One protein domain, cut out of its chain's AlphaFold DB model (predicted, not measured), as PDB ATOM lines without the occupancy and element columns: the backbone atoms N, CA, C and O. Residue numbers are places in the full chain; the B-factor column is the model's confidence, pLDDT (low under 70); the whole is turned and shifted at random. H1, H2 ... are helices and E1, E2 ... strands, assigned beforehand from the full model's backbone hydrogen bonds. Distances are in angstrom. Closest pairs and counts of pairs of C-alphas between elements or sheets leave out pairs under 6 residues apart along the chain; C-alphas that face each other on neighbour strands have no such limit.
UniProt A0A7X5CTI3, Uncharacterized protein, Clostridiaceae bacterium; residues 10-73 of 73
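This is residues 10 to 73 of the 73 residues of an uncharacterized protein of Clostridiaceae bacterium (UniProt A0A7X5CTI3). Two helices, H1 and H2, running opposite ways at a shallow tilt and meeting along only a part of H2, make a flat, loosely joined triangle with a small two-stranded hairpin, E1 and E2, at its third corner. The 64 printed residues run H1, E1, E2, H2; E1 - E2 is antiparallel. The class is mostly helix, though under half of the residues are in named elements. It is only just compact, close to loose, with a radius of gyration of the C-alphas of 12.6 A, spanning 34 by 31 by 17 A.

H1, residues 16 to 25, begins at C-alpha 16 (182.517, 113.872, 101.366) and is 14.6 A long. E1 is residues 37 to 39, 6.4 A; E2 is residues 51 to 53, 6.1 A. H2, residues 57 to 71, 21.5 A, ends at C-alpha 71 (180.740, 127.165, 103.843).

H1 and H2 only just touch, with 3 pairs of C-alphas within 8 A, through residues 61 to 65 of H2 alone; the closest C-alphas, of Thr 17 and Tyr 61, are 6.4 A apart. They run opposite ways at a shallow tilt of 27 degrees. In the hairpin of E1 and E2, N 51 and O 39 are within hydrogen-bond range at 2.8 A. The closest C-alphas of E1 and H2, of Tyr 39 and Leu 60, are 7.8 A apart. H1 and E2 are apart. In H1 and H2 every O i to N i+4 pair is within hydrogen-bond range.

The C-alphas farthest apart, of Ser 33 and Arg 73, are 36.1 A apart. The printed part has no cut. The links H1 to E1 and E1 to E2 are long. Residues 12 and 71 to 73 have pLDDT under 70.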
ATOM      1  N   SER A  10     187.867 112.359 109.243       73.56
ATOM      2  CA  SER A  10     189.331 112.337 109.394       73.56
ATOM      3  C   SER A  10     189.931 110.961 109.119       73.56
ATOM      4  O   SER A  10     191.117 110.857 108.832       73.56
ATOM      5  N   ASN A  11     189.116 109.909 109.212       70.25
ATOM      6  CA  ASN A  11     189.546 108.529 109.033       70.25
ATOM      7  C   ASN A  11     189.405 108.034 107.585       70.25
ATOM      8  O   ASN A  11     189.878 106.939 107.295       70.25
ATOM      9  N   TYR A  12     188.748 108.794 106.697       68.25
ATOM     10  CA  TYR A  12     188.385 108.316 105.354       68.25
ATOM     11  C   TYR A  12     188.758 109.300 104.245       68.25
ATOM     12  O   TYR A  12     189.508 108.945 103.344       68.25
ATOM     13  N   SER A  13     188.245 110.532 104.297       76.56
ATOM     14  CA  SER A  13     188.592 111.587 103.343       76.56
ATOM     15  C   SER A  13     188.144 112.952 103.855       76.56
ATOM     16  O   SER A  13     187.090 113.111 104.478       76.56
ATOM     17  N   GLU A  14     188.925 113.972 103.516       76.12
ATOM     18  CA  GLU A  14     188.518 115.366 103.658       76.12
ATOM     19  C   GLU A  14     187.377 115.729 102.696       76.12
ATOM     20  O   GLU A  14     186.687 116.725 102.923       76.12
ATOM     21  N   ASN A  15     187.147 114.949 101.634       80.19
ATOM     22  CA  ASN A  15     186.069 115.140 100.671       80.19
ATOM     23  C   ASN A  15     184.922 114.142 100.889       80.19
ATOM     24  O   ASN A  15     185.084 112.932 100.773       80.19
ATOM     25  N   ILE A  16     183.728 114.671 101.159       84.56
ATOM     26  CA  ILE A  16     182.517 113.872 101.366       84.56
ATOM     27  C   ILE A  16     182.121 113.075 100.113       84.56
ATOM     28  O   ILE A  16     181.538 112.004 100.246       84.56
ATOM     29  N   THR A  17     182.473 113.536  98.905       87.25
ATOM     30  CA  THR A  17     182.168 112.790  97.674       87.25
ATOM     31  C   THR A  17     182.939 111.473  97.585       87.25
ATOM     32  O   THR A  17     182.431 110.515  97.012       87.25
ATOM     33  N   ASP A  18     184.116 111.368  98.207       86.19
ATOM     34  CA  ASP A  18     184.847 110.099  98.281       86.19
ATOM     35  C   ASP A  18     184.127 109.094  99.190       86.19
ATOM     36  O   ASP A  18     184.076 107.906  98.886       86.19
ATOM     37  N   ILE A  19     183.512 109.574 100.277       85.81
ATOM     38  CA  ILE A  19     182.705 108.742 101.178       85.81
ATOM     39  C   ILE A  19     181.450 108.230 100.455       85.81
ATOM     40  O   ILE A  19     181.121 107.052 100.573       85.81
ATOM     41  N   LEU A  20     180.775 109.078  99.670       88.00
ATOM     42  CA  LEU A  20     179.613 108.664  98.870       88.00
ATOM     43  C   LEU A  20     179.971 107.559  97.868       88.00
ATOM     44  O   LEU A  20     179.253 106.566  97.769       88.00
ATOM     45  N   LYS A  21     181.129 107.665  97.208       88.12
ATOM     46  CA  LYS A  21     181.623 106.620  96.299       88.12
ATOM     47  C   LYS A  21     181.888 105.294  97.012       88.12
ATOM     48  O   LYS A  21     181.613 104.240  96.448       88.12
ATOM     49  N   ILE A  22     182.398 105.321  98.247       88.25
ATOM     50  CA  ILE A  22     182.572 104.100  99.053       88.25
ATOM     51  C   ILE A  22     181.211 103.455  99.340       88.25
ATOM     52  O   ILE A  22     181.082 102.238  99.225       88.25
ATOM     53  N   PHE A  23     180.185 104.246  99.663       88.81
ATOM     54  CA  PHE A  23     178.829 103.724  99.855       88.81
ATOM     55  C   PHE A  23     178.282 103.052  98.593       88.81
ATOM     56  O   PHE A  23     177.765 101.936  98.668       88.81
ATOM     57  N   GLN A  24     178.484 103.667  97.429       90.38
ATOM     58  CA  GLN A  24     178.110 103.058  96.152       90.38
ATOM     59  C   GLN A  24     178.834 101.738  95.883       90.38
ATOM     60  O   GLN A  24     178.218 100.768  95.445       90.38
ATOM     61  N   GLN A  25     180.123 101.647  96.221       90.88
ATOM     62  CA  GLN A  25     180.893 100.405  96.085       90.88
ATOM     63  C   GLN A  25     180.355  99.256  96.948       90.88
ATOM     64  O   GLN A  25     180.543  98.095  96.588       90.88
ATOM     65  N   ILE A  26     179.680  99.556  98.063       91.56
ATOM     66  CA  ILE A  26     179.056  98.552  98.940       91.56
ATOM     67  C   ILE A  26     177.550  98.382  98.687       91.56
ATOM     68  O   ILE A  26     176.855  97.766  99.494       91.56
ATOM     69  N   GLY A  27     177.051  98.894  97.557       92.25
ATOM     70  CA  GLY A  27     175.696  98.643  97.060       92.25
ATOM     71  C   GLY A  27     174.631  99.631  97.528       92.25
ATOM     72  O   GLY A  27     173.448  99.363  97.336       92.25
ATOM     73  N   TRP A  28     175.014 100.749  98.145       91.38
ATOM     74  CA  TRP A  28     174.080 101.851  98.379       91.38
ATOM     75  C   TRP A  28     173.918 102.662  97.100       91.38
ATOM     76  O   TRP A  28     174.876 102.831  96.356       91.38
ATOM     77  N   ASP A  29     172.730 103.193  96.854       90.94
ATOM     78  CA  ASP A  29     172.488 104.019  95.677       90.94
ATOM     79  C   ASP A  29     172.136 105.453  96.079       90.94
ATOM     80  O   ASP A  29     171.582 105.697  97.153       90.94
ATOM     81  N   ILE A  30     172.499 106.402  95.220       92.19
ATOM     82  CA  ILE A  30     172.102 107.809  95.332       92.19
ATOM     83  C   ILE A  30     170.735 108.057  94.690       92.19
ATOM     84  O   ILE A  30     170.094 109.066  94.985       92.19
ATOM     85  N   TYR A  31     170.299 107.148  93.815       94.62
ATOM     86  CA  TYR A  31     168.991 107.199  93.185       94.62
ATOM     87  C   TYR A  31     167.950 106.513  94.072       94.62
ATOM     88  O   TYR A  31     168.166 105.430  94.620       94.62
ATOM     89  N   ASN A  32     166.784 107.134  94.198       92.88
ATOM     90  CA  ASN A  32     165.630 106.525  94.835       92.88
ATOM     91  C   ASN A  32     164.971 105.487  93.904       92.88
ATOM     92  O   ASN A  32     165.371 105.286  92.758       92.88
ATOM     93  N   SER A  33     163.904 104.840  94.382       93.25
ATOM     94  CA  SER A  33     163.178 103.808  93.617       93.25
ATOM     95  C   SER A  33     162.603 104.265  92.264       93.25
ATOM     96  O   SER A  33     162.213 103.426  91.455       93.25
ATOM     97  N   GLN A  34     162.537 105.576  92.020       94.88
ATOM     98  CA  GLN A  34     162.067 106.174  90.770       94.88
ATOM     99  C   GLN A  34     163.217 106.594  89.845       94.88
ATOM    100  O   GLN A  34     162.948 107.120  88.770       94.88
ATOM    101  N   GLY A  35     164.475 106.372  90.241       93.94
ATOM    102  CA  GLY A  35     165.656 106.814  89.499       93.94
ATOM    103  C   GLY A  35     166.057 108.270  89.760       93.94
ATOM    104  O   GLY A  35     166.945 108.771  89.081       93.94
ATOM    105  N   LYS A  36     165.434 108.940  90.739       96.75
ATOM    106  CA  LYS A  36     165.669 110.357  91.051       96.75
ATOM    107  C   LYS A  36     166.618 110.541  92.218       96.75
ATOM    108  O   LYS A  36     166.700 109.682  93.091       96.75
ATOM    109  N   VAL A  37     167.269 111.695  92.274       95.88
ATOM    110  CA  VAL A  37     168.157 112.068  93.378       95.88
ATOM    111  C   VAL A  37     167.459 113.078  94.279       95.88
ATOM    112  O   VAL A  37     166.910 114.074  93.805       95.88
ATOM    113  N   GLU A  38     167.524 112.839  95.586       94.62
ATOM    114  CA  GLU A  38     167.051 113.769  96.612       94.62
ATOM    115  C   GLU A  38     168.220 114.583  97.169       94.62
ATOM    116  O   GLU A  38     169.207 114.033  97.661       94.62
ATOM    117  N   TYR A  39     168.135 115.908  97.078       93.38
ATOM    118  CA  TYR A  39     169.220 116.796  97.494       93.38
ATOM    119  C   TYR A  39     168.710 118.182  97.894       93.38
ATOM    120  O   TYR A  39     167.629 118.612  97.505       93.38
ATOM    121  N   LEU A  40     169.526 118.916  98.651       92.12
ATOM    122  CA  LEU A  40     169.288 120.337  98.912       92.12
ATOM    123  C   LEU A  40     169.982 121.187  97.837       92.12
ATOM    124  O   LEU A  40     171.198 121.032  97.658       92.12
ATOM    125  N   PRO A  41     169.287 122.135  97.188       92.19
ATOM    126  CA  PRO A  41     169.846 122.943  96.110       92.19
ATOM    127  C   PRO A  41     170.867 123.965  96.630       92.19
ATOM    128  O   PRO A  41     170.953 124.259  97.828       92.19
ATOM    129  N   ILE A  42     171.699 124.493  95.731       90.31
ATOM    130  CA  ILE A  42     172.638 125.577  96.056       90.31
ATOM    131  C   ILE A  42     171.837 126.851  96.351       90.31
ATOM    132  O   ILE A  42     170.999 127.238  95.546       90.31
ATOM    133  N   GLY A  43     172.156 127.538  97.452       86.19
ATOM    134  CA  GLY A  43     171.458 128.769  97.845       86.19
ATOM    135  C   GLY A  43     170.226 128.543  98.723       86.19
ATOM    136  O   GLY A  43     169.545 129.508  99.027       86.19
ATOM    137  N   ASP A  44     169.960 127.302  99.147       85.69
ATOM    138  CA  ASP A  44     169.037 127.033 100.253       85.69
ATOM    139  C   ASP A  44     169.622 127.605 101.559       85.69
ATOM    140  O   ASP A  44     170.693 127.172 101.997       85.69
ATOM    141  N   GLU A  45     168.958 128.612 102.132       82.88
ATOM    142  CA  GLU A  45     169.370 129.327 103.350       82.88
ATOM    143  C   GLU A  45     168.632 128.775 104.580       82.88
ATOM    144  O   GLU A  45     167.816 129.455 105.193       82.88
ATOM    145  N   ASP A  46     168.901 127.508 104.919       81.81
ATOM    146  CA  ASP A  46     168.248 126.774 106.019       81.81
ATOM    147  C   ASP A  46     166.711 126.695 105.894       81.81
ATOM    148  O   ASP A  46     165.990 126.501 106.874       81.81
ATOM    149  N   GLU A  47     166.203 126.803 104.665       88.19
ATOM    150  CA  GLU A  47     164.784 126.621 104.354       88.19
ATOM    151  C   GLU A  47     164.421 125.141 104.173       88.19
ATOM    152  O   GLU A  47     163.245 124.781 104.214       88.19
ATOM    153  N   TYR A  48     165.427 124.265 104.035       86.62
ATOM    154  CA  TYR A  48     165.259 122.824 103.854       86.62
ATOM    155  C   TYR A  48     164.379 122.484 102.639       86.62
ATOM    156  O   TYR A  48     163.625 121.507 102.665       86.62
ATOM    157  N   ASN A  49     164.482 123.257 101.553       92.94
ATOM    158  CA  ASN A  49     163.730 123.039 100.317       92.94
ATOM    159  C   ASN A  49     164.336 121.884  99.502       92.94
ATOM    160  O   ASN A  49     164.935 122.088  98.440       92.94
ATOM    161  N   TRP A  50     164.201 120.656 100.005       93.88
ATOM    162  CA  TRP A  50     164.648 119.440  99.324       93.88
ATOM    163  C   TRP A  50     164.039 119.330  97.923       93.88
ATOM    164  O   TRP A  50     162.832 119.484  97.742       93.88
ATOM    165  N   GLN A  51     164.887 119.037  96.941       95.81
ATOM    166  CA  GLN A  51     164.496 118.735  95.569       95.81
ATOM    167  C   GLN A  51     164.591 117.228  95.324       95.81
ATOM    168  O   GLN A  51     165.400 116.544  95.951       95.81
ATOM    169  N   CYS A  52     163.763 116.725  94.410       96.62
ATOM    170  CA  CYS A  52     163.744 115.333  93.966       96.62
ATOM    171  C   CYS A  52     163.639 115.319  92.438       96.62
ATOM    172  O   CYS A  52     162.545 115.396  91.865       96.62
ATOM    173  N   GLU A  53     164.791 115.289  91.777       96.44
ATOM    174  CA  GLU A  53     164.914 115.534  90.338       96.44
ATOM    175  C   GLU A  53     165.742 114.448  89.644       96.44
ATOM    176  O   GLU A  53     166.514 113.719  90.273       96.44
ATOM    177  N   ASP A  54     165.566 114.348  88.325       96.00
ATOM    178  CA  ASP A  54     166.396 113.518  87.454       96.00
ATOM    179  C   ASP A  54     167.695 114.268  87.136       96.00
ATOM    180  O   ASP A  54     167.829 114.897  86.085       96.00
ATOM    181  N   ILE A  55     168.642 114.229  88.076       95.44
ATOM    182  CA  ILE A  55     169.998 114.755  87.893       95.44
ATOM    183  C   ILE A  55     171.020 113.623  87.854       95.44
ATOM    184  O   ILE A  55     170.844 112.562  88.455       95.44
ATOM    185  N   SER A  56     172.125 113.862  87.159       94.00
ATOM    186  CA  SER A  56     173.246 112.933  87.120       94.00
ATOM    187  C   SER A  56     174.054 112.946  88.422       94.00
ATOM    188  O   SER A  56     174.142 113.947  89.135       94.00
ATOM    189  N   GLU A  57     174.752 111.844  88.688       92.44
ATOM    190  CA  GLU A  57     175.730 111.744  89.778       92.44
ATOM    191  C   GLU A  57     176.784 112.868  89.745       92.44
ATOM    192  O   GLU A  57     177.160 113.423  90.780       92.44
ATOM    193  N   ILE A  58     177.247 113.239  88.548       93.31
ATOM    194  CA  ILE A  58     178.243 114.303  88.367       93.31
ATOM    195  C   ILE A  58     177.666 115.653  88.812       93.31
ATOM    196  O   ILE A  58     178.347 116.414  89.502       93.31
ATOM    197  N   GLU A  59     176.414 115.948  88.458       94.75
ATOM    198  CA  GLU A  59     175.727 117.168  88.894       94.75
ATOM    199  C   GLU A  59     175.550 117.201  90.412       94.75
ATOM    200  O   GLU A  59     175.866 118.219  91.035       94.75
ATOM    201  N   LEU A  60     175.162 116.081  91.032       94.62
ATOM    202  CA  LEU A  60     175.084 115.971  92.490       94.62
ATOM    203  C   LEU A  60     176.439 116.274  93.153       94.62
ATOM    204  O   LEU A  60     176.517 117.056  94.104       94.62
ATOM    205  N   TYR A  61     177.534 115.702  92.645       92.75
ATOM    206  CA  TYR A  61     178.876 115.950  93.184       92.75
ATOM    207  C   TYR A  61     179.344 117.392  93.004       92.75
ATOM    208  O   TYR A  61     180.024 117.927  93.889       92.75
ATOM    209  N   ASN A  62     178.951 118.045  91.911       92.81
ATOM    210  CA  ASN A  62     179.209 119.466  91.708       92.81
ATOM    211  C   ASN A  62     178.456 120.314  92.744       92.81
ATOM    212  O   ASN A  62     179.071 121.165  93.385       92.81
ATOM    213  N   ILE A  63     177.173 120.022  92.993       93.00
ATOM    214  CA  ILE A  63     176.360 120.702  94.019       93.00
ATOM    215  C   ILE A  63     177.007 120.588  95.404       93.00
ATOM    216  O   ILE A  63     177.157 121.585  96.116       93.00
ATOM    217  N   ILE A  64     177.433 119.383  95.785       90.81
ATOM    218  CA  ILE A  64     178.084 119.125  97.076       90.81
ATOM    219  C   ILE A  64     179.403 119.901  97.197       90.81
ATOM    220  O   ILE A  64     179.684 120.504  98.239       90.81
ATOM    221  N   SER A  65     180.209 119.910  96.134       89.06
ATOM    222  CA  SER A  65     181.506 120.592  96.108       89.06
ATOM    223  C   SER A  65     181.355 122.113  96.230       89.06
ATOM    224  O   SER A  65     182.037 122.737  97.045       89.06
ATOM    225  N   GLU A  66     180.408 122.700  95.496       89.94
ATOM    226  CA  GLU A  66     180.036 124.120  95.571       89.94
ATOM    227  C   GLU A  66     179.607 124.526  96.989       89.94
ATOM    228  O   GLU A  66     180.097 125.515  97.545       89.94
ATOM    229  N   LYS A  67     178.745 123.728  97.635       87.19
ATOM    230  CA  LYS A  67     178.297 123.991  99.013       87.19
ATOM    231  C   LYS A  67     179.448 123.991 100.012       87.19
ATOM    232  O   LYS A  67     179.501 124.847 100.897       87.19
ATOM    233  N   LYS A  68     180.398 123.067  99.861       81.31
ATOM    234  CA  LYS A  68     181.585 123.004 100.721       81.31
ATOM    235  C   LYS A  68     182.468 124.244 100.569       81.31
ATOM    236  O   LYS A  68     182.982 124.745 101.566       81.31
ATOM    237  N   LEU A  69     182.628 124.752  99.346       82.19
ATOM    238  CA  LEU A  69     183.391 125.976  99.085       82.19
ATOM    239  C   LEU A  69     182.727 127.208  99.704       82.19
ATOM    240  O   LEU A  69     183.427 128.019 100.307       82.19
ATOM    241  N   LYS A  70     181.397 127.337  99.604       77.00
ATOM    242  CA  LYS A  70     180.653 128.455 100.209       77.00
ATOM    243  C   LYS A  70     180.716 128.457 101.735       77.00
ATOM    244  O   LYS A  70     180.849 129.519 102.317       77.00
ATOM    245  N   ARG A  71     180.672 127.286 102.375       66.50
ATOM    246  CA  ARG A  71     180.740 127.165 103.843       66.50
ATOM    247  C   ARG A  71     182.114 127.512 104.437       66.50
ATOM    248  O   ARG A  71     182.199 127.802 105.623       66.50
ATOM    249  N   ASN A  72     183.179 127.450 103.638       58.53
ATOM    250  CA  ASN A  72     184.547 127.769 104.065       58.53
ATOM    251  C   ASN A  72     184.958 129.227 103.767       58.53
ATOM    252  O   ASN A  72     186.134 129.559 103.925       58.53
ATOM    253  N   ARG A  73     184.031 130.065 103.287       49.94
ATOM    254  CA  ARG A  73     184.209 131.512 103.107       49.94
ATOM    255  C   ARG A  73     183.471 132.258 104.206       49.94
ATOM    256  O   ARG A  73     184.010 133.303 104.621       49.94
TER     257      ARG A  73